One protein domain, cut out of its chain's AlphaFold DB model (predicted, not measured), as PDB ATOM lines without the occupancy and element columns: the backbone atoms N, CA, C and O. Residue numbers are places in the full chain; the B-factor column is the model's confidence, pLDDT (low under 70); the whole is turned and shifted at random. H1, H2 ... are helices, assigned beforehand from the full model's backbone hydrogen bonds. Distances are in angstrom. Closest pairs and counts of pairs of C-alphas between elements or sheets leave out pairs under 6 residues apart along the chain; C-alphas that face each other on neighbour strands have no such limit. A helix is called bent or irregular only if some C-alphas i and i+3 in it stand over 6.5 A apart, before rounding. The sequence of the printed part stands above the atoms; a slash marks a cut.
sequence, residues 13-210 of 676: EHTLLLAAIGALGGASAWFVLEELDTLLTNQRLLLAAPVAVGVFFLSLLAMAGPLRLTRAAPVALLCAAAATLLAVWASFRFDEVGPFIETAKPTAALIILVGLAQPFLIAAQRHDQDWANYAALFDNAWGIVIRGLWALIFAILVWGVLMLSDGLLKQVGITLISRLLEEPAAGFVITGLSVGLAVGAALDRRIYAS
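Overview. This is residues 13 to 210 of the 676 residues of the protein "DUF4153 domain-containing protein" of Tranquillimonas sp. M0103 (UniProt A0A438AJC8). One very long helix, H7, makes the longest axis, and a curved row of helices, H9, H1, H3, H4 and H6, each packed on the next, stands across it. H3, H4 and H6 form an up-and-down bundle, each running against the one before; short H8 folds back on H7. The class is all helix: 198 printed residues with nine named helices, H1 to H9, and no named strand. The whole is compact, radius of gyration of the C-alphas 18.5 A, and flat, spanning 60 by 49 by 27 A.

Arrangement. H7, residues 134 to 171, touches H9, residues 184 to 203, at a steep tilt of 47 degrees; C-alphas 151 and 195 are closest, 4.8 A. H8, residues 176 to 181, forms a hairpin with H7; C-alphas 166 and 177 are closest, 5.3 A. H1, residues 13 to 34, touches H9 (closest C-alphas 19 and 196, 3.9 A) and H3, residues 43 to 63 (32 and 50, 5.6 A). H3 and H4, residues 69 to 91, form a hairpin; C-alphas 55 and 80 are closest, 5.0 A. H6, residues 105 to 124, touches H4 (closest C-alphas 83 and 110, 6.8 A) and H7 (119 and 140, 5.1 A). H2, residues 36 to 39, is near H3, and H5, residues 98 to 102, near H4. Every O i to N i+4 pair is within hydrogen-bond range in H1, H5 and H8, but 15 of 17 in H3, 17 of 19 in H4, 14 of 16 in H6, 33 of 34 in H7 and 15 of 16 in H9; H2 is too short.

Along the chain. H7, 55.6 A long, begins at C-alpha 134 (-19.790, -56.107, -10.175). H9 ends at C-alpha 203 (-27.660, -53.509, -30.375). H6 and H9 are only just irregular: C-alphas 116 and 119, and 184 and 187, are 6.7 A apart.

Size, cuts and confidence. The farthest C-alphas, Asp 130 and Gly 173, are 60.5 A apart. The printed part has no cut and no long link. Residues 127 and 205 to 209 are under pLDDT 70.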
ATOM      1  N   GLU A  13     -36.869 -52.352 -37.335       85.44
ATOM      2  CA  GLU A  13     -37.811 -51.509 -36.587       85.44
ATOM      3  C   GLU A  13     -37.230 -50.952 -35.273       85.44
ATOM      4  O   GLU A  13     -37.511 -49.809 -34.917       85.44
ATOM      5  N   HIS A  14     -36.400 -51.715 -34.551       87.69
ATOM      6  CA  HIS A  14     -35.798 -51.260 -33.295       87.69
ATOM      7  C   HIS A  14     -34.697 -50.222 -33.535       87.69
ATOM      8  O   HIS A  14     -34.667 -49.194 -32.857       87.69
ATOM      9  N   THR A  15     -33.847 -50.447 -34.539       89.75
ATOM     10  CA  THR A  15     -32.831 -49.476 -34.966       89.75
ATOM     11  C   THR A  15     -33.471 -48.200 -35.518       89.75
ATOM     12  O   THR A  15     -33.034 -47.108 -35.164       89.75
ATOM     13  N   LEU A  16     -34.562 -48.302 -36.288       92.25
ATOM     14  CA  LEU A  16     -35.333 -47.138 -36.747       92.25
ATOM     15  C   LEU A  16     -36.013 -46.382 -35.592       92.25
ATOM     16  O   LEU A  16     -36.039 -45.153 -35.597       92.25
ATOM     17  N   LEU A  17     -36.515 -47.081 -34.571       94.00
ATOM     18  CA  LEU A  17     -37.074 -46.449 -33.372       94.00
ATOM     19  C   LEU A  17     -36.003 -45.698 -32.564       94.00
ATOM     20  O   LEU A  17     -36.259 -44.596 -32.083       94.00
ATOM     21  N   LEU A  18     -34.798 -46.258 -32.432       94.25
ATOM     22  CA  LEU A  18     -33.680 -45.593 -31.753       94.25
ATOM     23  C   LEU A  18     -33.133 -44.412 -32.564       94.25
ATOM     24  O   LEU A  18     -32.824 -43.376 -31.980       94.25
ATOM     25  N   ALA A  19     -33.108 -44.519 -33.894       95.38
ATOM     26  CA  ALA A  19     -32.843 -43.407 -34.803       95.38
ATOM     27  C   ALA A  19     -33.849 -42.259 -34.612       95.38
ATOM     28  O   ALA A  19     -33.440 -41.110 -34.464       95.38
ATOM     29  N   ALA A  20     -35.149 -42.563 -34.531       96.56
ATOM     30  CA  ALA A  20     -36.195 -41.570 -34.283       96.56
ATOM     31  C   ALA A  20     -36.096 -40.930 -32.885       96.56
ATOM     32  O   ALA A  20     -36.265 -39.721 -32.756       96.56
ATOM     33  N   ILE A  21     -35.765 -41.708 -31.844       96.69
ATOM     34  CA  ILE A  21     -35.488 -41.186 -30.492       96.69
ATOM     35  C   ILE A  21     -34.269 -40.255 -30.506       96.69
ATOM     36  O   ILE A  21     -34.303 -39.199 -29.880       96.69
ATOM     37  N   GLY A  22     -33.214 -40.617 -31.239       97.00
ATOM     38  CA  GLY A  22     -32.031 -39.780 -31.421       97.00
ATOM     39  C   GLY A  22     -32.341 -38.477 -32.164       97.00
ATOM     40  O   GLY A  22     -31.978 -37.406 -31.687       97.00
ATOM     41  N   ALA A  23     -33.069 -38.546 -33.280       97.56
ATOM     42  CA  ALA A  23     -33.492 -37.379 -34.057       97.56
ATOM     43  C   ALA A  23     -34.393 -36.432 -33.243       97.56
ATOM     44  O   ALA A  23     -34.192 -35.218 -33.272       97.56
ATOM     45  N   LEU A  24     -35.331 -36.981 -32.460       97.88
ATOM     46  CA  LEU A  24     -36.160 -36.218 -31.521       97.88
ATOM     47  C   LEU A  24     -35.317 -35.576 -30.411       97.88
ATOM     48  O   LEU A  24     -35.577 -34.436 -30.037       97.88
ATOM     49  N   GLY A  25     -34.297 -36.277 -29.911       97.19
ATOM     50  CA  GLY A  25     -33.319 -35.726 -28.974       97.19
ATOM     51  C   GLY A  25     -32.529 -34.559 -29.569       97.19
ATOM     52  O   GLY A  25     -32.360 -33.550 -28.897       97.19
ATOM     53  N   GLY A  26     -32.134 -34.656 -30.843       97.00
ATOM     54  CA  GLY A  26     -31.514 -33.565 -31.598       97.00
ATOM     55  C   GLY A  26     -32.437 -32.355 -31.753       97.00
ATOM     56  O   GLY A  26     -32.068 -31.255 -31.358       97.00
ATOM     57  N   ALA A  27     -33.666 -32.557 -32.237       97.19
ATOM     58  CA  ALA A  27     -34.662 -31.487 -32.364       97.19
ATOM     59  C   ALA A  27     -34.985 -30.820 -31.014       97.19
ATOM     60  O   ALA A  27     -35.130 -29.603 -30.937       97.19
ATOM     61  N   SER A  28     -35.062 -31.617 -29.943       97.31
ATOM     62  CA  SER A  28     -35.274 -31.115 -28.584       97.31
ATOM     63  C   SER A  28     -34.070 -30.318 -28.084       97.31
ATOM     64  O   SER A  28     -34.269 -29.303 -27.433       97.31
ATOM     65  N   ALA A  29     -32.841 -30.764 -28.378       95.69
ATOM     66  CA  ALA A  29     -31.608 -30.085 -27.986       95.69
ATOM     67  C   ALA A  29     -31.459 -28.729 -28.687       95.69
ATOM     68  O   ALA A  29     -31.193 -27.748 -28.007       95.69
ATOM     69  N   TRP A  30     -31.712 -28.667 -30.000       96.00
ATOM     70  CA  TRP A  30     -31.792 -27.407 -30.746       96.00
ATOM     71  C   TRP A  30     -32.790 -26.442 -30.095       96.00
ATOM     72  O   TRP A  30     -32.415 -25.349 -29.685       96.00
ATOM     73  N   PHE A  31     -34.038 -26.878 -29.902       95.94
ATOM     74  CA  PHE A  31     -35.092 -26.020 -29.358       95.94
ATOM     75  C   PHE A  31     -34.760 -25.464 -27.962       95.94
ATOM     76  O   PHE A  31     -35.033 -24.301 -27.692       95.94
ATOM     77  N   VAL A  32     -34.158 -26.262 -27.069       95.25
ATOM     78  CA  VAL A  32     -33.816 -25.792 -25.709       95.25
ATOM     79  C   VAL A  32     -32.525 -24.973 -25.620       95.25
ATOM     80  O   VAL A  32     -32.274 -24.418 -24.552       95.25
ATOM     81  N   LEU A  33     -31.723 -24.909 -26.687       91.50
ATOM     82  CA  LEU A  33     -30.462 -24.157 -26.738       91.50
ATOM     83  C   LEU A  33     -30.558 -22.872 -27.575       91.50
ATOM     84  O   LEU A  33     -29.982 -21.874 -27.167       91.50
ATOM     85  N   GLU A  34     -31.281 -22.900 -28.699       91.06
ATOM     86  CA  GLU A  34     -31.275 -21.835 -29.724       91.06
ATOM     87  C   GLU A  34     -32.608 -21.061 -29.846       91.06
ATOM     88  O   GLU A  34     -32.676 -20.078 -30.576       91.06
ATOM     89  N   GLU A  35     -33.695 -21.536 -29.219       91.50
ATOM     90  CA  GLU A  35     -35.054 -20.968 -29.379       91.50
ATOM     91  C   GLU A  35     -35.788 -20.762 -28.036       91.50
ATOM     92  O   GLU A  35     -36.808 -20.082 -27.953       91.50
ATOM     93  N   LEU A  36     -35.313 -21.357 -26.938       90.69
ATOM     94  CA  LEU A  36     -36.024 -21.294 -25.658       90.69
ATOM     95  C   LEU A  36     -35.839 -19.958 -24.928       90.69
ATOM     96  O   LEU A  36     -36.698 -19.584 -24.131       90.69
ATOM     97  N   ASP A  37     -34.752 -19.241 -25.192       88.88
ATOM     98  CA  ASP A  37     -34.476 -17.901 -24.669       88.88
ATOM     99  C   ASP A  37     -35.408 -16.840 -25.279       88.88
ATOM    100  O   ASP A  37     -35.897 -15.977 -24.546       88.88
ATOM    101  N   THR A  38     -35.777 -16.982 -26.560       89.19
ATOM    102  CA  THR A  38     -36.819 -16.169 -27.224       89.19
ATOM    103  C   THR A  38     -38.178 -16.292 -26.514       89.19
ATOM    104  O   THR A  38     -38.976 -15.350 -26.498       89.19
ATOM    105  N   LEU A  39     -38.426 -17.441 -25.868       88.19
ATOM    106  CA  LEU A  39     -39.681 -17.786 -25.194       88.19
ATOM    107  C   LEU A  39     -39.652 -17.608 -23.664       88.19
ATOM    108  O   LEU A  39     -40.714 -17.440 -23.058       88.19
ATOM    109  N   LEU A  40     -38.484 -17.679 -23.012       90.69
ATOM    110  CA  LEU A  40     -38.340 -17.699 -21.550       90.69
ATOM    111  C   LEU A  40     -37.162 -16.846 -21.049       90.69
ATOM    112  O   LEU A  40     -36.042 -17.320 -20.907       90.69
ATOM    113  N   THR A  41     -37.453 -15.644 -20.550       89.31
ATOM    114  CA  THR A  41     -36.464 -14.753 -19.899       89.31
ATOM    115  C   THR A  41     -35.879 -15.301 -18.579       89.31
ATOM    116  O   THR A  41     -34.992 -14.698 -17.980       89.31
ATOM    117  N   ASN A  42     -36.383 -16.424 -18.054       92.19
ATOM    118  CA  ASN A  42     -35.911 -16.981 -16.785       92.19
ATOM    119  C   ASN A  42     -34.685 -17.879 -17.004       92.19
ATOM    120  O   ASN A  42     -34.828 -19.078 -17.251       92.19
ATOM    121  N   GLN A  43     -33.490 -17.313 -16.806       90.69
ATOM    122  CA  GLN A  43     -32.203 -18.013 -16.909       90.69
ATOM    123  C   GLN A  43     -32.175 -19.392 -16.212       90.69
ATOM    124  O   GLN A  43     -31.571 -20.335 -16.717       90.69
ATOM    125  N   ARG A  44     -32.843 -19.567 -15.058       93.25
ATOM    126  CA  ARG A  44     -32.847 -20.852 -14.327       93.25
ATOM    127  C   ARG A  44     -33.662 -21.932 -15.044       93.25
ATOM    128  O   ARG A  44     -33.354 -23.110 -14.887       93.25
ATOM    129  N   LEU A  45     -34.664 -21.550 -15.840       92.00
ATOM    130  CA  LEU A  45     -35.382 -22.463 -16.738       92.00
ATOM    131  C   LEU A  45     -34.573 -22.750 -18.012       92.00
ATOM    132  O   LEU A  45     -34.553 -23.900 -18.447       92.00
ATOM    133  N   LEU A  46     -33.841 -21.754 -18.528       92.62
ATOM    134  CA  LEU A  46     -32.882 -21.930 -19.629       92.62
ATOM    135  C   LEU A  46     -31.716 -22.858 -19.255       92.62
ATOM    136  O   LEU A  46     -31.243 -23.603 -20.098       92.62
ATOM    137  N   LEU A  47     -31.304 -22.910 -17.984       93.25
ATOM    138  CA  LEU A  47     -30.404 -23.957 -17.482       93.25
ATOM    139  C   LEU A  47     -31.117 -25.314 -17.343       93.25
ATOM    140  O   LEU A  47     -30.548 -26.365 -17.645       93.25
ATOM    141  N   ALA A  48     -32.353 -25.314 -16.838       95.62
ATOM    142  CA  ALA A  48     -33.067 -26.540 -16.501       95.62
ATOM    143  C   ALA A  48     -33.429 -27.387 -17.731       95.62
ATOM    144  O   ALA A  48     -33.327 -28.613 -17.673       95.62
ATOM    145  N   ALA A  49     -33.857 -26.766 -18.832       95.50
ATOM    146  CA  ALA A  49     -34.367 -27.491 -19.994       95.50
ATOM    147  C   ALA A  49     -33.280 -28.251 -20.793       95.50
ATOM    148  O   ALA A  49     -33.483 -29.447 -21.019       95.50
ATOM    149  N   PRO A  50     -32.105 -27.673 -21.133       94.69
ATOM    150  CA  PRO A  50     -30.982 -28.411 -21.718       94.69
ATOM    151  C   PRO A  50     -30.493 -29.556 -20.835       94.69
ATOM    152  O   PRO A  50     -30.240 -30.653 -21.337       94.69
ATOM    153  N   VAL A  51     -30.417 -29.351 -19.514       96.31
ATOM    154  CA  VAL A  51     -30.030 -30.416 -18.576       96.31
ATOM    155  C   VAL A  51     -31.072 -31.537 -18.562       96.31
ATOM    156  O   VAL A  51     -30.704 -32.709 -18.664       96.31
ATOM    157  N   ALA A  52     -32.365 -31.209 -18.496       97.69
ATOM    158  CA  ALA A  52     -33.438 -32.197 -18.496       97.69
ATOM    159  C   ALA A  52     -33.487 -33.001 -19.805       97.69
ATOM    160  O   ALA A  52     -33.502 -34.231 -19.768       97.69
ATOM    161  N   VAL A  53     -33.464 -32.322 -20.957       97.31
ATOM    162  CA  VAL A  53     -33.482 -32.941 -22.292       97.31
ATOM    163  C   VAL A  53     -32.225 -33.782 -22.509       97.31
ATOM    164  O   VAL A  53     -32.327 -34.974 -22.807       97.31
ATOM    165  N   GLY A  54     -31.041 -33.200 -22.298       96.31
ATOM    166  CA  GLY A  54     -29.759 -33.874 -22.495       96.31
ATOM    167  C   GLY A  54     -29.627 -35.125 -21.630       96.31
ATOM    168  O   GLY A  54     -29.381 -36.213 -22.153       96.31
ATOM    169  N   VAL A  55     -29.865 -35.020 -20.317       97.81
ATOM    170  CA  VAL A  55     -29.776 -36.177 -19.410       97.81
ATOM    171  C   VAL A  55     -30.853 -37.218 -19.719       97.81
ATOM    172  O   VAL A  55     -30.556 -38.413 -19.637       97.81
ATOM    173  N   PHE A  56     -32.067 -36.817 -20.118       98.06
ATOM    174  CA  PHE A  56     -33.126 -37.757 -20.496       98.06
ATOM    175  C   PHE A  56     -32.743 -38.583 -21.727       98.06
ATOM    176  O   PHE A  56     -32.716 -39.813 -21.642       98.06
ATOM    177  N   PHE A  57     -32.408 -37.942 -22.851       97.25
ATOM    178  CA  PHE A  57     -32.103 -38.659 -24.093       97.25
ATOM    179  C   PHE A  57     -30.803 -39.467 -23.991       97.25
ATOM    180  O   PHE A  57     -30.776 -40.623 -24.420       97.25
ATOM    181  N   LEU A  58     -29.754 -38.930 -23.352       95.06
ATOM    182  CA  LEU A  58     -28.504 -39.666 -23.133       95.06
ATOM    183  C   LEU A  58     -28.705 -40.878 -22.209       95.06
ATOM    184  O   LEU A  58     -28.218 -41.964 -22.525       95.06
ATOM    185  N   SER A  59     -29.468 -40.743 -21.116       96.62
ATOM    186  CA  SER A  59     -29.783 -41.882 -20.236       96.62
ATOM    187  C   SER A  59     -30.663 -42.916 -20.944       96.62
ATOM    188  O   SER A  59     -30.415 -44.116 -20.843       96.62
ATOM    189  N   LEU A  60     -31.664 -42.477 -21.714       96.44
ATOM    190  CA  LEU A  60     -32.549 -43.366 -22.471       96.44
ATOM    191  C   LEU A  60     -31.771 -44.202 -23.500       96.44
ATOM    192  O   LEU A  60     -31.983 -45.412 -23.580       96.44
ATOM    193  N   LEU A  61     -30.836 -43.588 -24.234       93.88
ATOM    194  CA  LEU A  61     -29.969 -44.271 -25.201       93.88
ATOM    195  C   LEU A  61     -28.883 -45.131 -24.526       93.88
ATOM    196  O   LEU A  61     -28.550 -46.204 -25.031       93.88
ATOM    197  N   ALA A  62     -28.371 -44.734 -23.356       92.62
ATOM    198  CA  ALA A  62     -27.454 -45.562 -22.567       92.62
ATOM    199  C   ALA A  62     -28.136 -46.840 -22.041       92.62
ATOM    200  O   ALA A  62     -27.549 -47.927 -22.103       92.62
ATOM    201  N   MET A  63     -29.382 -46.725 -21.565       93.25
ATOM    202  CA  MET A  63     -30.206 -47.833 -21.060       93.25
ATOM    203  C   MET A  63     -30.871 -48.675 -22.163       93.25
ATOM    204  O   MET A  63     -31.290 -49.806 -21.889       93.25
ATOM    205  N   ALA A  64     -30.964 -48.162 -23.394       87.56
ATOM    206  CA  ALA A  64     -31.499 -48.887 -24.543       87.56
ATOM    207  C   ALA A  64     -30.674 -50.150 -24.838       87.56
ATOM    208  O   ALA A  64     -29.446 -50.106 -24.942       87.56
ATOM    209  N   GLY A  65     -31.366 -51.288 -24.957       82.62
ATOM    210  CA  GLY A  65     -30.765 -52.612 -25.123       82.62
ATOM    211  C   GLY A  65     -30.750 -53.415 -23.821       82.62
ATOM    212  O   GLY A  65     -31.484 -54.400 -23.723       82.62
ATOM    213  N   PRO A  66     -29.975 -53.021 -22.789       83.25
ATOM    214  CA  PRO A  66     -30.012 -53.675 -21.484       83.25
ATOM    215  C   PRO A  66     -31.394 -53.677 -20.817       83.25
ATOM    216  O   PRO A  66     -31.689 -54.627 -20.083       83.25
ATOM    217  N   LEU A  67     -32.218 -52.657 -21.088       87.12
ATOM    218  CA  LEU A  67     -33.624 -52.548 -20.695       87.12
ATOM    219  C   LEU A  67     -34.531 -52.358 -21.925       87.12
ATOM    220  O   LEU A  67     -34.127 -51.815 -22.953       87.12
ATOM    221  N   ARG A  68     -35.807 -52.751 -21.793       88.94
ATOM    222  CA  ARG A  68     -36.868 -52.354 -22.738       88.94
ATOM    223  C   ARG A  68     -37.151 -50.859 -22.584       88.94
ATOM    224  O   ARG A  68     -37.213 -50.379 -21.453       88.94
ATOM    225  N   LEU A  69     -37.422 -50.153 -23.684       89.62
ATOM    226  CA  LEU A  69     -37.680 -48.702 -23.680       89.62
ATOM    227  C   LEU A  69     -38.797 -48.280 -22.705       89.62
ATOM    228  O   LEU A  69     -38.660 -47.268 -22.028       89.62
ATOM    229  N   THR A  70     -39.838 -49.101 -22.532       90.25
ATOM    230  CA  THR A  70     -40.926 -48.865 -21.560       90.25
ATOM    231  C   THR A  70     -40.496 -48.913 -20.088       90.25
ATOM    232  O   THR A  70     -41.196 -48.370 -19.241       90.25
ATOM    233  N   ARG A  71     -39.353 -49.540 -19.765       91.69
ATOM    234  CA  ARG A  71     -38.706 -49.466 -18.440       91.69
ATOM    235  C   ARG A  71     -37.592 -48.420 -18.397       91.69
ATOM    236  O   ARG A  71     -37.404 -47.798 -17.362       91.69
ATOM    237  N   ALA A  72     -36.872 -48.211 -19.500       93.75
ATOM    238  CA  ALA A  72     -35.805 -47.215 -19.576       93.75
ATOM    239  C   ALA A  72     -36.344 -45.778 -19.453       93.75
ATOM    240  O   ALA A  72     -35.811 -45.004 -18.668       93.75
ATOM    241  N   ALA A  73     -37.429 -45.434 -20.157       95.00
ATOM    242  CA  ALA A  73     -37.992 -44.081 -20.180       95.00
ATOM    243  C   ALA A  73     -38.327 -43.489 -18.791       95.00
ATOM    244  O   ALA A  73     -37.837 -42.397 -18.505       95.00
ATOM    245  N   PRO A  74     -39.079 -44.155 -17.885       96.56
ATOM    246  CA  PRO A  74     -39.352 -43.592 -16.557       96.56
ATOM    247  C   PRO A  74     -38.097 -43.468 -15.675       96.56
ATOM    248  O   PRO A  74     -38.030 -42.579 -14.831       96.56
ATOM    249  N   VAL A  75     -37.084 -44.320 -15.873       96.31
ATOM    250  CA  VAL A  75     -35.829 -44.279 -15.098       96.31
ATOM    251  C   VAL A  75     -34.891 -43.191 -15.629       96.31
ATOM    252  O   VAL A  75     -34.294 -42.465 -14.837       96.31
ATOM    253  N   ALA A  76     -34.825 -43.011 -16.949       97.12
ATOM    254  CA  ALA A  76     -34.160 -41.882 -17.595       97.12
ATOM    255  C   ALA A  76     -34.814 -40.546 -17.204       97.12
ATOM    256  O   ALA A  76     -34.104 -39.591 -16.906       97.12
ATOM    257  N   LEU A  77     -36.150 -40.492 -17.120       97.62
ATOM    258  CA  LEU A  77     -36.891 -39.313 -16.657       97.62
ATOM    259  C   LEU A  77     -36.605 -38.995 -15.182       97.62
ATOM    260  O   LEU A  77     -36.367 -37.839 -14.847       97.62
ATOM    261  N   LEU A  78     -36.565 -40.004 -14.304       97.12
ATOM    262  CA  LEU A  78     -36.190 -39.817 -12.899       97.12
ATOM    263  C   LEU A  78     -34.730 -39.351 -12.751       97.12
ATOM    264  O   LEU A  78     -34.445 -38.469 -11.944       97.12
ATOM    265  N   CYS A  79     -33.815 -39.908 -13.552       96.69
ATOM    266  CA  CYS A  79     -32.413 -39.492 -13.593       96.69
ATOM    267  C   CYS A  79     -32.275 -38.036 -14.067       96.69
ATOM    268  O   CYS A  79     -31.604 -37.245 -13.407       96.69
ATOM    269  N   ALA A  80     -32.981 -37.657 -15.137       97.88
ATOM    270  CA  ALA A  80     -33.030 -36.290 -15.646       97.88
ATOM    271  C   ALA A  80     -33.627 -35.308 -14.631       97.88
ATOM    272  O   ALA A  80     -33.044 -34.254 -14.399       97.88
ATOM    273  N   ALA A  81     -34.732 -35.659 -13.968       97.88
ATOM    274  CA  ALA A  81     -35.345 -34.823 -12.939       97.88
ATOM    275  C   ALA A  81     -34.401 -34.595 -11.742       97.88
ATOM    276  O   ALA A  81     -34.246 -33.461 -11.293       97.88
ATOM    277  N   ALA A  82     -33.720 -35.643 -11.263       97.19
ATOM    278  CA  ALA A  82     -32.748 -35.531 -10.175       97.19
ATOM    279  C   ALA A  82     -31.505 -34.712 -10.578       97.19
ATOM    280  O   ALA A  82     -31.065 -33.849  -9.819       97.19
ATOM    281  N   ALA A  83     -30.969 -34.943 -11.781       97.38
ATOM    282  CA  ALA A  83     -29.841 -34.195 -12.332       97.38
ATOM    283  C   ALA A  83     -30.176 -32.704 -12.514       97.38
ATOM    284  O   ALA A  83     -29.410 -31.842 -12.093       97.38
ATOM    285  N   THR A  84     -31.354 -32.404 -13.066       97.38
ATOM    286  CA  THR A  84     -31.851 -31.033 -13.269       97.38
ATOM    287  C   THR A  84     -32.071 -30.319 -11.941       97.38
ATOM    288  O   THR A  84     -31.627 -29.187 -11.779       97.38
ATOM    289  N   LEU A  85     -32.693 -30.984 -10.960       97.19
ATOM    290  CA  LEU A  85     -32.901 -30.420  -9.626       97.19
ATOM    291  C   LEU A  85     -31.568 -30.067  -8.948       97.19
ATOM    292  O   LEU A  85     -31.449 -28.987  -8.376       97.19
ATOM    293  N   LEU A  86     -30.559 -30.939  -9.045       96.38
ATOM    294  CA  LEU A  86     -29.221 -30.679  -8.505       96.38
ATOM    295  C   LEU A  86     -28.489 -29.561  -9.261       96.38
ATOM    296  O   LEU A  86     -27.884 -28.707  -8.619       96.38
ATOM    297  N   ALA A  87     -28.570 -29.517 -10.594       95.62
ATOM    298  CA  ALA A  87     -27.967 -28.452 -11.396       95.62
ATOM    299  C   ALA A  87     -28.584 -27.080 -11.071       95.62
ATOM    300  O   ALA A  87     -27.861 -26.136 -10.753       95.62
ATOM    301  N   VAL A  88     -29.919 -26.983 -11.053       95.12
ATOM    302  CA  VAL A  88     -30.642 -25.759 -10.683       95.12
ATOM    303  C   VAL A  88     -30.337 -25.361  -9.235       95.12
ATOM    304  O   VAL A  88     -30.058 -24.189  -8.983       95.12
ATOM    305  N   TRP A  89     -30.305 -26.309  -8.289       94.81
ATOM    306  CA  TRP A  89     -29.993 -26.016  -6.884       94.81
ATOM    307  C   TRP A  89     -28.558 -25.510  -6.688       94.81
ATOM    308  O   TRP A  89     -28.359 -24.511  -5.993       94.81
ATOM    309  N   ALA A  90     -27.573 -26.134  -7.341       93.69
ATOM    310  CA  ALA A  90     -26.186 -25.669  -7.349       93.69
ATOM    311  C   ALA A  90     -26.048 -24.267  -7.965       93.69
ATOM    312  O   ALA A  90     -25.230 -23.470  -7.506       93.69
ATOM    313  N   SER A  91     -26.867 -23.950  -8.972       94.19
ATOM    314  CA  SER A  91     -26.784 -22.685  -9.702       94.19
ATOM    315  C   SER A  91     -27.133 -21.451  -8.854       94.19
ATOM    316  O   SER A  91     -26.555 -20.390  -9.074       94.19
ATOM    317  N   PHE A  92     -27.964 -21.591  -7.810       93.44
ATOM    318  CA  PHE A  92     -28.309 -20.506  -6.869       93.44
ATOM    319  C   PHE A  92     -27.137 -19.995  -5.998       93.44
ATOM    320  O   PHE A  92     -27.337 -19.082  -5.188       93.44
ATOM    321  N   ARG A  93     -25.924 -20.554  -6.140       91.75
ATOM    322  CA  ARG A  93     -24.675 -19.973  -5.602       91.75
ATOM    323  C   ARG A  93     -24.265 -18.676  -6.315       91.75
ATOM    324  O   ARG A  93     -23.503 -17.895  -5.757       91.75
ATOM    325  N   PHE A  94     -24.779 -18.451  -7.518       91.81
ATOM    326  CA  PHE A  94     -24.608 -17.237  -8.310       91.81
ATOM    327  C   PHE A  94     -25.964 -16.520  -8.422       91.81
ATOM    328  O   PHE A  94     -27.013 -17.142  -8.224       91.81
ATOM    329  N   ASP A  95     -25.959 -15.225  -8.732       87.94
ATOM    330  CA  ASP A  95     -27.182 -14.477  -9.060       87.94
ATOM    331  C   ASP A  95     -27.643 -14.763 -10.493       87.94
ATOM    332  O   ASP A  95     -28.829 -15.023 -10.717       87.94
ATOM    333  N   GLU A  96     -26.683 -14.904 -11.408       87.00
ATOM    334  CA  GLU A  96     -26.868 -15.261 -12.819       87.00
ATOM    335  C   GLU A  96     -26.515 -16.732 -13.121       87.00
ATOM    336  O   GLU A  96     -26.085 -17.489 -12.239       87.00
ATOM    337  N   VAL A  97     -26.752 -17.169 -14.361       86.56
ATOM    338  CA  VAL A  97     -26.449 -18.525 -14.854       86.56
ATOM    339  C   VAL A  97     -25.141 -18.608 -15.649       86.56
ATOM    340  O   VAL A  97     -24.476 -19.637 -15.528       86.56
ATOM    341  N   GLY A  98     -24.741 -17.571 -16.396       84.38
ATOM    342  CA  GLY A  98     -23.523 -17.580 -17.234       84.38
ATOM    343  C   GLY A  98     -22.261 -17.995 -16.461       84.38
ATOM    344  O   GLY A  98     -21.765 -19.108 -16.676       84.38
ATOM    345  N   PRO A  99     -21.857 -17.237 -15.420       82.25
ATOM    346  CA  PRO A  99     -20.693 -17.566 -14.589       82.25
ATOM    347  C   PRO A  99     -20.760 -18.950 -13.916       82.25
ATOM    348  O   PRO A  99     -19.737 -19.600 -13.680       82.25
ATOM    349  N   PHE A 100     -21.963 -19.468 -13.636       85.56
ATOM    350  CA  PHE A 100     -22.143 -20.826 -13.107       85.56
ATOM    351  C   PHE A 100     -21.828 -21.916 -14.150       85.56
ATOM    352  O   PHE A 100     -21.290 -22.967 -13.784       85.56
ATOM    353  N   ILE A 101     -22.146 -21.679 -15.427       83.50
ATOM    354  CA  ILE A 101     -21.813 -22.576 -16.542       83.50
ATOM    355  C   ILE A 101     -20.317 -22.479 -16.863       83.50
ATOM    356  O   ILE A 101     -19.644 -23.510 -16.894       83.50
ATOM    357  N   GLU A 102     -19.790 -21.261 -17.014       81.31
ATOM    358  CA  GLU A 102     -18.371 -20.965 -17.286       81.31
ATOM    359  C   GLU A 102     -17.435 -21.539 -16.220       81.31
ATOM    360  O   GLU A 102     -16.360 -22.050 -16.537       81.31
ATOM    361  N   THR A 103     -17.883 -21.575 -14.956       78.94
ATOM    362  CA  THR A 103     -17.172 -22.273 -13.877       78.94
ATOM    363  C   THR A 103     -16.801 -23.709 -14.284       78.94
ATOM    364  O   THR A 103     -15.759 -24.189 -13.851       78.94
ATOM    365  N   ALA A 104     -17.616 -24.408 -15.086       78.25
ATOM    366  CA  ALA A 104     -17.442 -25.762 -15.643       78.25
ATOM    367  C   ALA A 104     -17.335 -26.946 -14.650       78.25
ATOM    368  O   ALA A 104     -17.784 -28.056 -14.960       78.25
ATOM    369  N   LYS A 105     -16.816 -26.753 -13.426       84.62
ATOM    370  CA  LYS A 105     -16.728 -27.812 -12.391       84.62
ATOM    371  C   LYS A 105     -18.108 -28.427 -12.047       84.62
ATOM    372  O   LYS A 105     -18.159 -29.647 -11.877       84.62
ATOM    373  N   PRO A 106     -19.233 -27.673 -11.963       85.50
ATOM    374  CA  PRO A 106     -20.567 -28.256 -11.774       85.50
ATOM    375  C   PRO A 106     -20.972 -29.199 -12.916       85.50
ATOM    376  O   PRO A 106     -21.473 -30.291 -12.657       85.50
ATOM    377  N   THR A 107     -20.690 -28.825 -14.166       88.81
ATOM    378  CA  THR A 107     -20.965 -29.634 -15.363       88.81
ATOM    379  C   THR A 107     -20.183 -30.949 -15.334       88.81
ATOM    380  O   THR A 107     -20.756 -32.015 -15.556       88.81
ATOM    381  N   ALA A 108     -18.900 -30.906 -14.957       91.31
ATOM    382  CA  ALA A 108     -18.087 -32.108 -14.772       91.31
ATOM    383  C   ALA A 108     -18.647 -33.032 -13.670       91.31
ATOM    384  O   ALA A 108     -18.765 -34.241 -13.880       91.31
ATOM    385  N   ALA A 109     -19.058 -32.477 -12.523       93.94
ATOM    386  CA  ALA A 109     -19.704 -33.246 -11.457       93.94
ATOM    387  C   ALA A 109     -21.024 -33.888 -11.924       93.94
ATOM    388  O   ALA A 109     -21.282 -35.053 -11.620       93.94
ATOM    389  N   LEU A 110     -21.828 -33.176 -12.718       95.06
ATOM    390  CA  LEU A 110     -23.081 -33.685 -13.277       95.06
ATOM    391  C   LEU A 110     -22.851 -34.850 -14.256       95.06
ATOM    392  O   LEU A 110     -23.540 -35.867 -14.167       95.06
ATOM    393  N   ILE A 111     -21.851 -34.742 -15.138       94.94
ATOM    394  CA  ILE A 111     -21.456 -35.808 -16.074       94.94
ATOM    395  C   ILE A 111     -20.993 -37.058 -15.312       94.94
ATOM    396  O   ILE A 111     -21.422 -38.168 -15.631       94.94
ATOM    397  N   ILE A 112     -20.168 -36.889 -14.273       95.81
ATOM    398  CA  ILE A 112     -19.701 -37.991 -13.415       95.81
ATOM    399  C   ILE A 112     -20.883 -38.657 -12.695       95.81
ATOM    400  O   ILE A 112     -20.996 -39.884 -12.713       95.81
ATOM    401  N   LEU A 113     -21.781 -37.863 -12.105       96.94
ATOM    402  CA  LEU A 113     -22.969 -38.338 -11.395       96.94
ATOM    403  C   LEU A 113     -23.895 -39.151 -12.311       96.94
ATOM    404  O   LEU A 113     -24.213 -40.302 -12.006       96.94
ATOM    405  N   VAL A 114     -24.304 -38.574 -13.445       96.62
ATOM    406  CA  VAL A 114     -25.218 -39.214 -14.403       96.62
ATOM    407  C   VAL A 114     -24.569 -40.443 -15.035       96.62
ATOM    408  O   VAL A 114     -25.204 -41.496 -15.095       96.62
ATOM    409  N   GLY A 115     -23.312 -40.333 -15.478       95.50
ATOM    410  CA  GLY A 115     -22.590 -41.396 -16.177       95.50
ATOM    411  C   GLY A 115     -22.307 -42.613 -15.298       95.50
ATOM    412  O   GLY A 115     -22.576 -43.742 -15.712       95.50
ATOM    413  N   LEU A 116     -21.832 -42.404 -14.063       95.88
ATOM    414  CA  LEU A 116     -21.589 -43.504 -13.124       95.88
ATOM    415  C   LEU A 116     -22.879 -44.103 -12.555       95.88
ATOM    416  O   LEU A 116     -22.855 -45.263 -12.156       95.88
ATOM    417  N   ALA A 117     -24.003 -43.377 -12.544       96.50
ATOM    418  CA  ALA A 117     -25.286 -43.928 -12.105       96.50
ATOM    419  C   ALA A 117     -25.889 -44.942 -13.099       96.50
ATOM    420  O   ALA A 117     -26.522 -45.907 -12.659       96.50
ATOM    421  N   GLN A 118     -25.684 -44.782 -14.417       95.38
ATOM    422  CA  GLN A 118     -26.332 -45.626 -15.441       95.38
ATOM    423  C   GLN A 118     -26.180 -47.145 -15.201       95.38
ATOM    424  O   GLN A 118     -27.192 -47.849 -15.258       95.38
ATOM    425  N   PRO A 119     -24.985 -47.702 -14.894       95.12
ATOM    426  CA  PRO A 119     -24.818 -49.144 -14.715       95.12
ATOM    427  C   PRO A 119     -25.611 -49.704 -13.527       95.12
ATOM    428  O   PRO A 119     -26.159 -50.803 -13.638       95.12
ATOM    429  N   PHE A 120     -25.706 -48.939 -12.431       95.75
ATOM    430  CA  PHE A 120     -26.488 -49.292 -11.241       95.75
ATOM    431  C   PHE A 120     -27.993 -49.181 -11.506       95.75
ATOM    432  O   PHE A 120     -28.740 -50.085 -11.140       95.75
ATOM    433  N   LEU A 121     -28.437 -48.122 -12.194       95.06
ATOM    434  CA  LEU A 121     -29.840 -47.945 -12.592       95.06
ATOM    435  C   LEU A 121     -30.316 -49.070 -13.527       95.06
ATOM    436  O   LEU A 121     -31.435 -49.558 -13.378       95.06
ATOM    437  N   ILE A 122     -29.460 -49.540 -14.442       93.50
ATOM    438  CA  ILE A 122     -29.752 -50.702 -15.296       93.50
ATOM    439  C   ILE A 122     -29.804 -51.998 -14.477       93.50
ATOM    440  O   ILE A 122     -30.710 -52.806 -14.683       93.50
ATOM    441  N   ALA A 123     -28.857 -52.211 -13.557       92.75
ATOM    442  CA  ALA A 123     -28.816 -53.415 -12.726       92.75
ATOM    443  C   ALA A 123     -30.039 -53.512 -11.795       92.75
ATOM    444  O   ALA A 123     -30.697 -54.546 -11.757       92.75
ATOM    445  N   ALA A 124     -30.424 -52.415 -11.135       92.00
ATOM    446  CA  ALA A 124     -31.574 -52.360 -10.227       92.00
ATOM    447  C   ALA A 124     -32.937 -52.645 -10.900       92.00
ATOM    448  O   ALA A 124     -33.906 -52.966 -10.217       92.00
ATOM    449  N   GLN A 125     -33.029 -52.548 -12.231       90.44
ATOM    450  CA  GLN A 125     -34.253 -52.807 -13.010       90.44
ATOM    451  C   GLN A 125     -34.360 -54.251 -13.545       90.44
ATOM    452  O   GLN A 125     -35.278 -54.576 -14.313       90.44
ATOM    453  N   ARG A 126     -33.431 -55.128 -13.141       84.94
ATOM    454  CA  ARG A 126     -33.347 -56.540 -13.536       84.94
ATOM    455  C   ARG A 126     -33.547 -57.453 -12.328       84.94
ATOM    456  O   ARG A 126     -32.653 -57.619 -11.512       84.94
ATOM    457  N   HIS A 127     -34.722 -58.077 -12.235       69.44
ATOM    458  CA  HIS A 127     -35.088 -58.946 -11.104       69.44
ATOM    459  C   HIS A 127     -34.175 -60.179 -10.933       69.44
ATOM    460  O   HIS A 127     -34.198 -60.805  -9.880       69.44
ATOM    461  N   ASP A 128     -33.391 -60.536 -11.954       74.06
ATOM    462  CA  ASP A 128     -32.404 -61.618 -11.948       74.06
ATOM    463  C   ASP A 128     -31.007 -61.195 -11.443       74.06
ATOM    464  O   ASP A 128     -30.112 -62.037 -11.361       74.06
ATOM    465  N   GLN A 129     -30.781 -59.908 -11.133       74.31
ATOM    466  CA  GLN A 129     -29.444 -59.354 -10.873       74.31
ATOM    467  C   GLN A 129     -29.441 -58.480  -9.612       74.31
ATOM    468  O   GLN A 129     -30.207 -57.529  -9.489       74.31
ATOM    469  N   ASP A 130     -28.534 -58.776  -8.678       85.81
ATOM    470  CA  ASP A 130     -28.215 -57.861  -7.579       85.81
ATOM    471  C   ASP A 130     -27.651 -56.548  -8.154       85.81
ATOM    472  O   ASP A 130     -26.727 -56.560  -8.973       85.81
ATOM    473  N   TRP A 131     -28.195 -55.414  -7.708       86.56
ATOM    474  CA  TRP A 131     -27.789 -54.069  -8.120       86.56
ATOM    475  C   TRP A 131     -26.310 -53.775  -7.812       86.56
ATOM    476  O   TRP A 131     -25.694 -52.960  -8.498       86.56
ATOM    477  N   ALA A 132     -25.727 -54.455  -6.817       89.56
ATOM    478  CA  ALA A 132     -24.316 -54.350  -6.448       89.56
ATOM    479  C   ALA A 132     -23.401 -55.366  -7.173       89.56
ATOM    480  O   ALA A 132     -22.183 -55.379  -6.949       89.56
ATOM    481  N   ASN A 133     -23.941 -56.220  -8.055       91.81
ATOM    482  CA  ASN A 133     -23.173 -57.251  -8.753       91.81
ATOM    483  C   ASN A 133     -22.173 -56.635  -9.746       91.81
ATOM    484  O   ASN A 133     -22.530 -56.254 -10.862       91.81
ATOM    485  N   TYR A 134     -20.892 -56.631  -9.363       92.75
ATOM    486  CA  TYR A 134     -19.790 -56.107 -10.175       92.75
ATOM    487  C   TYR A 134     -19.801 -56.604 -11.627       92.75
ATOM    488  O   TYR A 134     -19.491 -55.826 -12.520       92.75
ATOM    489  N   ALA A 135     -20.158 -57.867 -11.893       91.75
ATOM    490  CA  ALA A 135     -20.137 -58.388 -13.259       91.75
ATOM    491  C   ALA A 135     -21.183 -57.696 -14.152       91.75
ATOM    492  O   ALA A 135     -20.865 -57.286 -15.266       91.75
ATOM    493  N   ALA A 136     -22.399 -57.489 -13.634       91.19
ATOM    494  CA  ALA A 136     -23.450 -56.751 -14.332       91.19
ATOM    495  C   ALA A 136     -23.096 -55.261 -14.474       91.19
ATOM    496  O   ALA A 136     -23.278 -54.684 -15.542       91.19
ATOM    497  N   LEU A 137     -22.535 -54.649 -13.424       94.25
ATOM    498  CA  LEU A 137     -22.080 -53.256 -13.450       94.25
ATOM    499  C   LEU A 137     -20.965 -53.031 -14.484       94.25
ATOM    500  O   LEU A 137     -21.010 -52.053 -15.224       94.25
ATOM    501  N   PHE A 138     -19.999 -53.949 -14.576       92.44
ATOM    502  CA  PHE A 138     -18.896 -53.897 -15.537       92.44
ATOM    503  C   PHE A 138     -19.392 -54.052 -16.981       92.44
ATOM    504  O   PHE A 138     -19.049 -53.229 -17.831       92.44
ATOM    505  N   ASP A 139     -20.243 -55.051 -17.244       89.19
ATOM    506  CA  ASP A 139     -20.823 -55.294 -18.571       89.19
ATOM    507  C   ASP A 139     -21.718 -54.126 -19.023       89.19
ATOM    508  O   ASP A 139     -21.668 -53.712 -20.184       89.19
ATOM    509  N   ASN A 140     -22.494 -53.537 -18.104       91.31
ATOM    510  CA  ASN A 140     -23.294 -52.343 -18.377       91.31
ATOM    511  C   ASN A 140     -22.403 -51.118 -18.661       91.31
ATOM    512  O   ASN A 140     -22.614 -50.445 -19.669       91.31
ATOM    513  N   ALA A 141     -21.403 -50.840 -17.815       93.12
ATOM    514  CA  ALA A 141     -20.530 -49.670 -17.939       93.12
ATOM    515  C   ALA A 141     -19.715 -49.686 -19.241       93.12
ATOM    516  O   ALA A 141     -19.801 -48.748 -20.035       93.12
ATOM    517  N   TRP A 142     -18.985 -50.772 -19.512       91.25
ATOM    518  CA  TRP A 142     -18.222 -50.903 -20.757       91.25
ATOM    519  C   TRP A 142     -19.126 -51.030 -21.983       91.25
ATOM    520  O   TRP A 142     -18.781 -50.526 -23.053       91.25
ATOM    521  N   GLY A 143     -20.314 -51.622 -21.828       89.75
ATOM    522  CA  GLY A 143     -21.348 -51.622 -22.856       89.75
ATOM    523  C   GLY A 143     -21.777 -50.208 -23.262       89.75
ATOM    524  O   GLY A 143     -21.861 -49.932 -24.456       89.75
ATOM    525  N   ILE A 144     -22.011 -49.313 -22.293       91.88
ATOM    526  CA  ILE A 144     -22.358 -47.901 -22.537       91.88
ATOM    527  C   ILE A 144     -21.185 -47.160 -23.180       91.88
ATOM    528  O   ILE A 144     -21.367 -46.574 -24.244       91.88
ATOM    529  N   VAL A 145     -19.985 -47.229 -22.588       91.69
ATOM    530  CA  VAL A 145     -18.778 -46.545 -23.096       91.69
ATOM    531  C   VAL A 145     -18.518 -46.894 -24.563       91.69
ATOM    532  O   VAL A 145     -18.241 -46.013 -25.372       91.69
ATOM    533  N   ILE A 146     -18.663 -48.167 -24.934       89.94
ATOM    534  CA  ILE A 146     -18.367 -48.627 -26.295       89.94
ATOM    535  C   ILE A 146     -19.515 -48.337 -27.268       89.94
ATOM    536  O   ILE A 146     -19.236 -47.992 -28.413       89.94
ATOM    537  N   ARG A 147     -20.789 -48.369 -26.839       90.25
ATOM    538  CA  ARG A 147     -21.893 -47.827 -27.662       90.25
ATOM    539  C   ARG A 147     -21.711 -46.323 -27.916       90.25
ATOM    540  O   ARG A 147     -21.915 -45.886 -29.041       90.25
ATOM    541  N   GLY A 148     -21.267 -45.561 -26.912       91.69
ATOM    542  CA  GLY A 148     -20.957 -44.133 -27.035       91.69
ATOM    543  C   GLY A 148     -19.800 -43.849 -27.997       91.69
ATOM    544  O   GLY A 148     -19.945 -43.020 -28.889       91.69
ATOM    545  N   LEU A 149     -18.686 -44.583 -27.884       91.56
ATOM    546  CA  LEU A 149     -17.554 -44.482 -28.816       91.56
ATOM    547  C   LEU A 149     -17.958 -44.803 -30.262       91.56
ATOM    548  O   LEU A 149     -17.593 -44.063 -31.171       91.56
ATOM    549  N   TRP A 150     -18.748 -45.860 -30.484       88.88
ATOM    550  CA  TRP A 150     -19.268 -46.175 -31.820       88.88
ATOM    551  C   TRP A 150     -20.214 -45.098 -32.354       88.88
ATOM    552  O   TRP A 150     -20.122 -44.757 -33.531       88.88
ATOM    553  N   ALA A 151     -21.078 -44.532 -31.509       93.00
ATOM    554  CA  ALA A 151     -21.963 -43.439 -31.898       93.00
ATOM    555  C   ALA A 151     -21.202 -42.154 -32.253       93.00
ATOM    556  O   ALA A 151     -21.536 -41.514 -33.247       93.00
ATOM    557  N   LEU A 152     -20.146 -41.819 -31.506       94.81
ATOM    558  CA  LEU A 152     -19.265 -40.688 -31.800       94.81
ATOM    559  C   LEU A 152     -18.520 -40.881 -33.129       94.81
ATOM    560  O   LEU A 152     -18.570 -40.008 -33.990       94.81
ATOM    561  N   ILE A 153     -17.880 -42.040 -33.328       94.12
ATOM    562  CA  ILE A 153     -17.164 -42.358 -34.575       94.12
ATOM    563  C   ILE A 153     -18.126 -42.341 -35.770       94.12
ATOM    564  O   ILE A 153     -17.803 -41.772 -36.809       94.12
ATOM    565  N   PHE A 154     -19.324 -42.917 -35.629       94.00
ATOM    566  CA  PHE A 154     -20.328 -42.911 -36.690       94.00
ATOM    567  C   PHE A 154     -20.838 -41.498 -37.004       94.00
ATOM    568  O   PHE A 154     -20.924 -41.146 -38.174       94.00
ATOM    569  N   ALA A 155     -21.110 -40.663 -35.994       95.69
ATOM    570  CA  ALA A 155     -21.513 -39.274 -36.208       95.69
ATOM    571  C   ALA A 155     -20.419 -38.460 -36.927       95.69
ATOM    572  O   ALA A 155     -20.727 -37.746 -37.877       95.69
ATOM    573  N   ILE A 156     -19.145 -38.623 -36.547       97.06
ATOM    574  CA  ILE A 156     -18.003 -37.988 -37.234       97.06
ATOM    575  C   ILE A 156     -17.915 -38.452 -38.697       97.06
ATOM    576  O   ILE A 156     -17.713 -37.632 -39.590       97.06
ATOM    577  N   LEU A 157     -18.110 -39.749 -38.969       96.88
ATOM    578  CA  LEU A 157     -18.124 -40.282 -40.335       96.88
ATOM    579  C   LEU A 157     -19.305 -39.749 -41.161       96.88
ATOM    580  O   LEU A 157     -19.110 -39.408 -42.326       96.88
ATOM    581  N   VAL A 158     -20.503 -39.628 -40.579       96.62
ATOM    582  CA  VAL A 158     -21.669 -39.024 -41.249       96.62
ATOM    583  C   VAL A 158     -21.402 -37.557 -41.585       96.62
ATOM    584  O   VAL A 158     -21.602 -37.164 -42.732       96.62
ATOM    585  N   TRP A 159     -20.880 -36.765 -40.644       97.19
ATOM    586  CA  TRP A 159     -20.502 -35.371 -40.896       97.19
ATOM    587  C   TRP A 159     -19.417 -35.237 -41.973       97.19
ATOM    588  O   TRP A 159     -19.559 -34.416 -42.878       97.19
ATOM    589  N   GLY A 160     -18.383 -36.084 -41.946       97.62
ATOM    590  CA  GLY A 160     -17.351 -36.115 -42.986       97.62
ATOM    591  C   GLY A 160     -17.910 -36.447 -44.374       97.62
ATOM    592  O   GLY A 160     -17.578 -35.777 -45.351       97.62
ATOM    593  N   VAL A 161     -18.814 -37.429 -44.470       97.06
ATOM    594  CA  VAL A 161     -19.497 -37.777 -45.727       97.06
ATOM    595  C   VAL A 161     -20.420 -36.652 -46.200       97.06
ATOM    596  O   VAL A 161     -20.440 -36.372 -47.398       97.06
ATOM    597  N   LEU A 162     -21.143 -35.973 -45.304       96.19
ATOM    598  CA  LEU A 162     -22.003 -34.836 -45.654       96.19
ATOM    599  C   LEU A 162     -21.196 -33.658 -46.213       96.19
ATOM    600  O   LEU A 162     -21.544 -33.151 -47.276       96.19
ATOM    601  N   MET A 163     -20.090 -33.282 -45.565       95.56
ATOM    602  CA  MET A 163     -19.221 -32.188 -46.020       95.56
ATOM    603  C   MET A 163     -18.540 -32.501 -47.359       95.56
ATOM    604  O   MET A 163     -18.502 -31.652 -48.250       95.56
ATOM    605  N   LEU A 164     -18.069 -33.738 -47.552       96.81
ATOM    606  CA  LEU A 164     -17.538 -34.186 -48.845       96.81
ATOM    607  C   LEU A 164     -18.618 -34.218 -49.938       96.81
ATOM    608  O   LEU A 164     -18.344 -33.855 -51.081       96.81
ATOM    609  N   SER A 165     -19.846 -34.622 -49.599       96.25
ATOM    610  CA  SER A 165     -20.970 -34.651 -50.543       96.25
ATOM    611  C   SER A 165     -21.396 -33.245 -50.957       96.25
ATOM    612  O   SER A 165     -21.639 -33.008 -52.137       96.25
ATOM    613  N   ASP A 166     -21.448 -32.300 -50.017       95.88
ATOM    614  CA  ASP A 166     -21.751 -30.898 -50.302       95.88
ATOM    615  C   ASP A 166     -20.672 -30.255 -51.185       95.88
ATOM    616  O   ASP A 166     -20.983 -29.698 -52.239       95.88
ATOM    617  N   GLY A 167     -19.394 -30.425 -50.826       94.88
ATOM    618  CA  GLY A 167     -18.265 -29.930 -51.617       94.88
ATOM    619  C   GLY A 167     -18.200 -30.510 -53.037       94.88
ATOM    620  O   GLY A 167     -17.803 -29.809 -53.967       94.88
ATOM    621  N   LEU A 168     -18.631 -31.763 -53.231       96.38
ATOM    622  CA  LEU A 168     -18.753 -32.385 -54.553       96.38
ATOM    623  C   LEU A 168     -19.957 -31.839 -55.338       96.38
ATOM    624  O   LEU A 168     -19.824 -31.489 -56.510       96.38
ATOM    625  N   LEU A 169     -21.131 -31.741 -54.711       95.50
ATOM    626  CA  LEU A 169     -22.358 -31.272 -55.365       95.50
ATOM    627  C   LEU A 169     -22.275 -29.792 -55.767       95.50
ATOM    628  O   LEU A 169     -22.743 -29.430 -56.850       95.50
ATOM    629  N   LYS A 170     -21.590 -28.960 -54.969       95.56
ATOM    630  CA  LYS A 170     -21.300 -27.553 -55.287       95.56
ATOM    631  C   LYS A 170     -20.524 -27.379 -56.598       95.56
ATOM    632  O   LYS A 170     -20.806 -26.430 -57.325       95.56
ATOM    633  N   GLN A 171     -19.644 -28.315 -56.974       94.62
ATOM    634  CA  GLN A 171     -18.929 -28.278 -58.268       94.62
ATOM    635  C   GLN A 171     -19.863 -28.442 -59.480       94.62
ATOM    636  O   GLN A 171     -19.538 -27.992 -60.574       94.62
ATOM    637  N   VAL A 172     -21.036 -29.054 -59.284       95.31
ATOM    638  CA  VAL A 172     -22.086 -29.234 -60.306       95.31
ATOM    639  C   VAL A 172     -23.232 -28.219 -60.105       95.31
ATOM    640  O   VAL A 172     -24.307 -28.350 -60.686       95.31
ATOM    641  N   GLY A 173     -23.034 -27.199 -59.258       92.19
ATOM    642  CA  GLY A 173     -24.032 -26.169 -58.940       92.19
ATOM    643  C   GLY A 173     -25.181 -26.627 -58.030       92.19
ATOM    644  O   GLY A 173     -26.113 -25.860 -57.780       92.19
ATOM    645  N   ILE A 174     -25.141 -27.857 -57.506       94.69
ATOM    646  CA  ILE A 174     -26.187 -28.405 -56.635       94.69
ATOM    647  C   ILE A 174     -25.890 -27.997 -55.185       94.69
ATOM    648  O   ILE A 174     -24.989 -28.524 -54.544       94.69
ATOM    649  N   THR A 175     -26.687 -27.072 -54.648       92.50
ATOM    650  CA  THR A 175     -26.526 -26.505 -53.289       92.50
ATOM    651  C   THR A 175     -27.468 -27.125 -52.246       92.50
ATOM    652  O   THR A 175     -27.692 -26.547 -51.188       92.50
ATOM    653  N   LEU A 176     -28.039 -28.304 -52.529       92.94
ATOM    654  CA  LEU A 176     -29.074 -28.927 -51.691       92.94
ATOM    655  C   LEU A 176     -28.591 -29.286 -50.275       92.94
ATOM    656  O   LEU A 176     -29.363 -29.137 -49.334       92.94
ATOM    657  N   ILE A 177     -27.348 -29.760 -50.119       90.12
ATOM    658  CA  ILE A 177     -26.824 -30.136 -48.795       90.12
ATOM    659  C   ILE A 177     -26.487 -28.882 -47.987       90.12
ATOM    660  O   ILE A 177     -26.964 -28.776 -46.867       90.12
ATOM    661  N   SER A 178     -25.786 -27.904 -48.574       92.12
ATOM    662  CA  SER A 178     -25.585 -26.562 -48.004       92.12
ATOM    663  C   SER A 178     -26.877 -25.994 -47.415       92.12
ATOM    664  O   SER A 178     -26.959 -25.805 -46.209       92.12
ATOM    665  N   ARG A 179     -27.937 -25.876 -48.228       92.88
ATOM    666  CA  ARG A 179     -29.238 -25.332 -47.795       92.88
ATOM    667  C   ARG A 179     -29.919 -26.145 -46.699       92.88
ATOM    668  O   ARG A 179     -30.673 -25.586 -45.920       92.88
ATOM    669  N   LEU A 180     -29.677 -27.455 -46.641       92.62
ATOM    670  CA  LEU A 180     -30.173 -28.298 -45.553       92.62
ATOM    671  C   LEU A 180     -29.353 -28.117 -44.268       92.62
ATOM    672  O   LEU A 180     -29.907 -28.277 -43.193       92.62
ATOM    673  N   LEU A 181     -28.058 -27.812 -44.359       92.12
ATOM    674  CA  LEU A 181     -27.183 -27.557 -43.206       92.12
ATOM    675  C   LEU A 181     -27.236 -26.095 -42.724       92.12
ATOM    676  O   LEU A 181     -26.875 -25.829 -41.583       92.12
ATOM    677  N   GLU A 182     -27.709 -25.180 -43.572       92.38
ATOM    678  CA  GLU A 182     -28.043 -23.783 -43.255       92.38
ATOM    679  C   GLU A 182     -29.309 -23.665 -42.374       92.38
ATOM    680  O   GLU A 182     -29.491 -22.653 -41.702       92.38
ATOM    681  N   GLU A 183     -30.162 -24.697 -42.322       94.31
ATOM    682  CA  GLU A 183     -31.317 -24.777 -41.413       94.31
ATOM    683  C   GLU A 183     -30.856 -25.046 -39.959       94.31
ATOM    684  O   GLU A 183     -30.312 -26.125 -39.694       94.31
ATOM    685  N   PRO A 184     -31.114 -24.152 -38.977       89.12
ATOM    686  CA  PRO A 184     -30.533 -24.240 -37.626       89.12
ATOM    687  C   PRO A 184     -30.758 -25.577 -36.901       89.12
ATOM    688  O   PRO A 184     -29.861 -26.113 -36.246       89.12
ATOM    689  N   ALA A 185     -31.942 -26.176 -37.060       93.88
ATOM    690  CA  ALA A 185     -32.277 -27.455 -36.437       93.88
ATOM    691  C   ALA A 185     -31.542 -28.659 -37.058       93.88
ATOM    692  O   ALA A 185     -31.409 -29.708 -36.416       93.88
ATOM    693  N   ALA A 186     -31.080 -28.556 -38.308       94.69
ATOM    694  CA  ALA A 186     -30.636 -29.710 -39.080       94.69
ATOM    695  C   ALA A 186     -29.357 -30.340 -38.522       94.69
ATOM    696  O   ALA A 186     -29.297 -31.563 -38.399       94.69
ATOM    697  N   GLY A 187     -28.366 -29.541 -38.113       94.62
ATOM    698  CA  GLY A 187     -27.120 -30.057 -37.533       94.62
ATOM    699  C   GLY A 187     -27.353 -30.888 -36.264       94.62
ATOM    700  O   GLY A 187     -26.817 -31.996 -36.123       94.62
ATOM    701  N   PHE A 188     -28.230 -30.414 -35.376       96.06
ATOM    702  CA  PHE A 188     -28.634 -31.144 -34.174       96.06
ATOM    703  C   PHE A 188     -29.431 -32.413 -34.510       96.06
ATOM    704  O   PHE A 188     -29.133 -33.484 -33.976       96.06
ATOM    705  N   VAL A 189     -30.413 -32.328 -35.415       97.56
ATOM    706  CA  VAL A 189     -31.246 -33.472 -35.828       97.56
ATOM    707  C   VAL A 189     -30.416 -34.557 -36.518       97.56
ATOM    708  O   VAL A 189     -30.567 -35.729 -36.182       97.56
ATOM    709  N   ILE A 190     -29.501 -34.192 -37.422       97.25
ATOM    710  CA  ILE A 190     -28.581 -35.113 -38.110       97.25
ATOM    711  C   ILE A 190     -27.646 -35.796 -37.106       97.25
ATOM    712  O   ILE A 190     -27.460 -37.016 -37.165       97.25
ATOM    713  N   THR A 191     -27.094 -35.044 -36.151       96.88
ATOM    714  CA  THR A 191     -26.220 -35.595 -35.105       96.88
ATOM    715  C   THR A 191     -26.985 -36.569 -34.206       96.88
ATOM    716  O   THR A 191     -26.547 -37.704 -34.006       96.88
ATOM    717  N   GLY A 192     -28.170 -36.175 -33.732       97.06
ATOM    718  CA  GLY A 192     -29.043 -37.022 -32.920       97.06
ATOM    719  C   GLY A 192     -29.487 -38.292 -33.653       97.06
ATOM    720  O   GLY A 192     -29.369 -39.392 -33.109       97.06
ATOM    721  N   LEU A 193     -29.925 -38.167 -34.909       97.50
ATOM    722  CA  LEU A 193     -30.281 -39.284 -35.790       97.50
ATOM    723  C   LEU A 193     -29.110 -40.263 -35.946       97.50
ATOM    724  O   LEU A 193     -29.299 -41.473 -35.824       97.50
ATOM    725  N   SER A 194     -27.899 -39.744 -36.167       96.50
ATOM    726  CA  SER A 194     -26.678 -40.544 -36.329       96.50
ATOM    727  C   SER A 194     -26.332 -41.322 -35.060       96.50
ATOM    728  O   SER A 194     -26.065 -42.522 -35.125       96.50
ATOM    729  N   VAL A 195     -26.410 -40.678 -33.891       95.75
ATOM    730  CA  VAL A 195     -26.217 -41.336 -32.589       95.75
ATOM    731  C   VAL A 195     -27.275 -42.422 -32.362       95.75
ATOM    732  O   VAL A 195     -26.931 -43.540 -31.976       95.75
ATOM    733  N   GLY A 196     -28.547 -42.140 -32.656       94.94
ATOM    734  CA  GLY A 196     -29.645 -43.105 -32.532       94.94
ATOM    735  C   GLY A 196     -29.487 -44.330 -33.442       94.94
ATOM    736  O   GLY A 196     -29.628 -45.465 -32.979       94.94
ATOM    737  N   LEU A 197     -29.120 -44.114 -34.712       93.88
ATOM    738  CA  LEU A 197     -28.804 -45.171 -35.682       93.88
ATOM    739  C   LEU A 197     -27.635 -46.043 -35.214       93.88
ATOM    740  O   LEU A 197     -27.730 -47.269 -35.260       93.88
ATOM    741  N   ALA A 198     -26.550 -45.430 -34.740       92.12
ATOM    742  CA  ALA A 198     -25.367 -46.151 -34.281       92.12
ATOM    743  C   ALA A 198     -25.637 -46.984 -33.019       92.12
ATOM    744  O   ALA A 198     -25.191 -48.130 -32.932       92.12
ATOM    745  N   VAL A 199     -26.410 -46.451 -32.062       91.31
ATOM    746  CA  VAL A 199     -26.851 -47.204 -30.877       91.31
ATOM    747  C   VAL A 199     -27.728 -48.391 -31.290       91.31
ATOM    748  O   VAL A 199     -27.501 -49.492 -30.795       91.31
ATOM    749  N   GLY A 200     -28.659 -48.214 -32.234       90.44
ATOM    750  CA  GLY A 200     -29.455 -49.310 -32.797       90.44
ATOM    751  C   GLY A 200     -28.602 -50.392 -33.468       90.44
ATOM    752  O   GLY A 200     -28.612 -51.547 -33.044       90.44
ATOM    753  N   ALA A 201     -27.764 -50.015 -34.437       88.31
ATOM    754  CA  ALA A 201     -26.899 -50.943 -35.170       88.31
ATOM    755  C   ALA A 201     -25.886 -51.689 -34.271       88.31
ATOM    756  O   ALA A 201     -25.487 -52.820 -34.576       88.31
ATOM    757  N   ALA A 202     -25.487 -51.084 -33.146       85.69
ATOM    758  CA  ALA A 202     -24.685 -51.728 -32.108       85.69
ATOM    759  C   ALA A 202     -25.483 -52.761 -31.283       85.69
ATOM    760  O   ALA A 202     -24.923 -53.774 -30.862       85.69
ATOM    761  N   LEU A 203     -26.783 -52.552 -31.063       83.31
ATOM    762  CA  LEU A 203     -27.660 -53.509 -30.375       83.31
ATOM    763  C   LEU A 203     -28.084 -54.671 -31.285       83.31
ATOM    764  O   LEU A 203     -28.103 -55.815 -30.831       83.31
ATOM    765  N   ASP A 204     -28.277 -54.412 -32.581       79.88
ATOM    766  CA  ASP A 204     -28.498 -55.423 -33.628       79.88
ATOM    767  C   ASP A 204     -27.255 -56.314 -33.875       79.88
ATOM    768  O   ASP A 204     -27.263 -57.184 -34.747       79.88
ATOM    769  N   ARG A 205     -26.158 -56.097 -33.130       67.25
ATOM    770  CA  ARG A 205     -24.852 -56.792 -33.178       67.25
ATOM    771  C   ARG A 205     -24.077 -56.709 -34.498       67.25
ATOM    772  O   ARG A 205     -22.897 -57.050 -34.498       67.25
ATOM    773  N   ARG A 206     -24.678 -56.231 -35.593       57.66
ATOM    774  CA  ARG A 206     -24.107 -56.219 -36.959       57.66
ATOM    775  C   ARG A 206     -22.733 -55.546 -37.067       57.66
ATOM    776  O   ARG A 206     -21.943 -55.946 -37.913       57.66
ATOM    777  N   ILE A 207     -22.466 -54.540 -36.228       58.25
ATOM    778  CA  ILE A 207     -21.233 -53.724 -36.244       58.25
ATOM    779  C   ILE A 207     -20.539 -53.729 -34.854       58.25
ATOM    780  O   ILE A 207     -19.508 -53.096 -34.640       58.25
ATOM    781  N   TYR A 208     -21.073 -54.457 -33.866       65.75
ATOM    782  CA  TYR A 208     -20.663 -54.292 -32.467       65.75
ATOM    783  C   TYR A 208     -19.338 -54.986 -32.121       65.75
ATOM    784  O   TYR A 208     -19.295 -56.193 -31.866       65.75
ATOM    785  N   ALA A 209     -18.257 -54.208 -32.011       62.00
ATOM    786  CA  ALA A 209     -17.031 -54.686 -31.380       62.00
ATOM    787  C   ALA A 209     -17.269 -54.989 -29.889       62.00
ATOM    788  O   ALA A 209     -17.649 -54.116 -29.107       62.00
ATOM    789  N   SER A 210     -17.017 -56.240 -29.495       72.50
ATOM    790  CA  SER A 210     -17.169 -56.704 -28.113       72.50
ATOM    791  C   SER A 210     -16.276 -55.918 -27.137       72.50
ATOM    792  O   SER A 210     -15.101 -55.700 -27.452       72.50
TER     793      SER A 210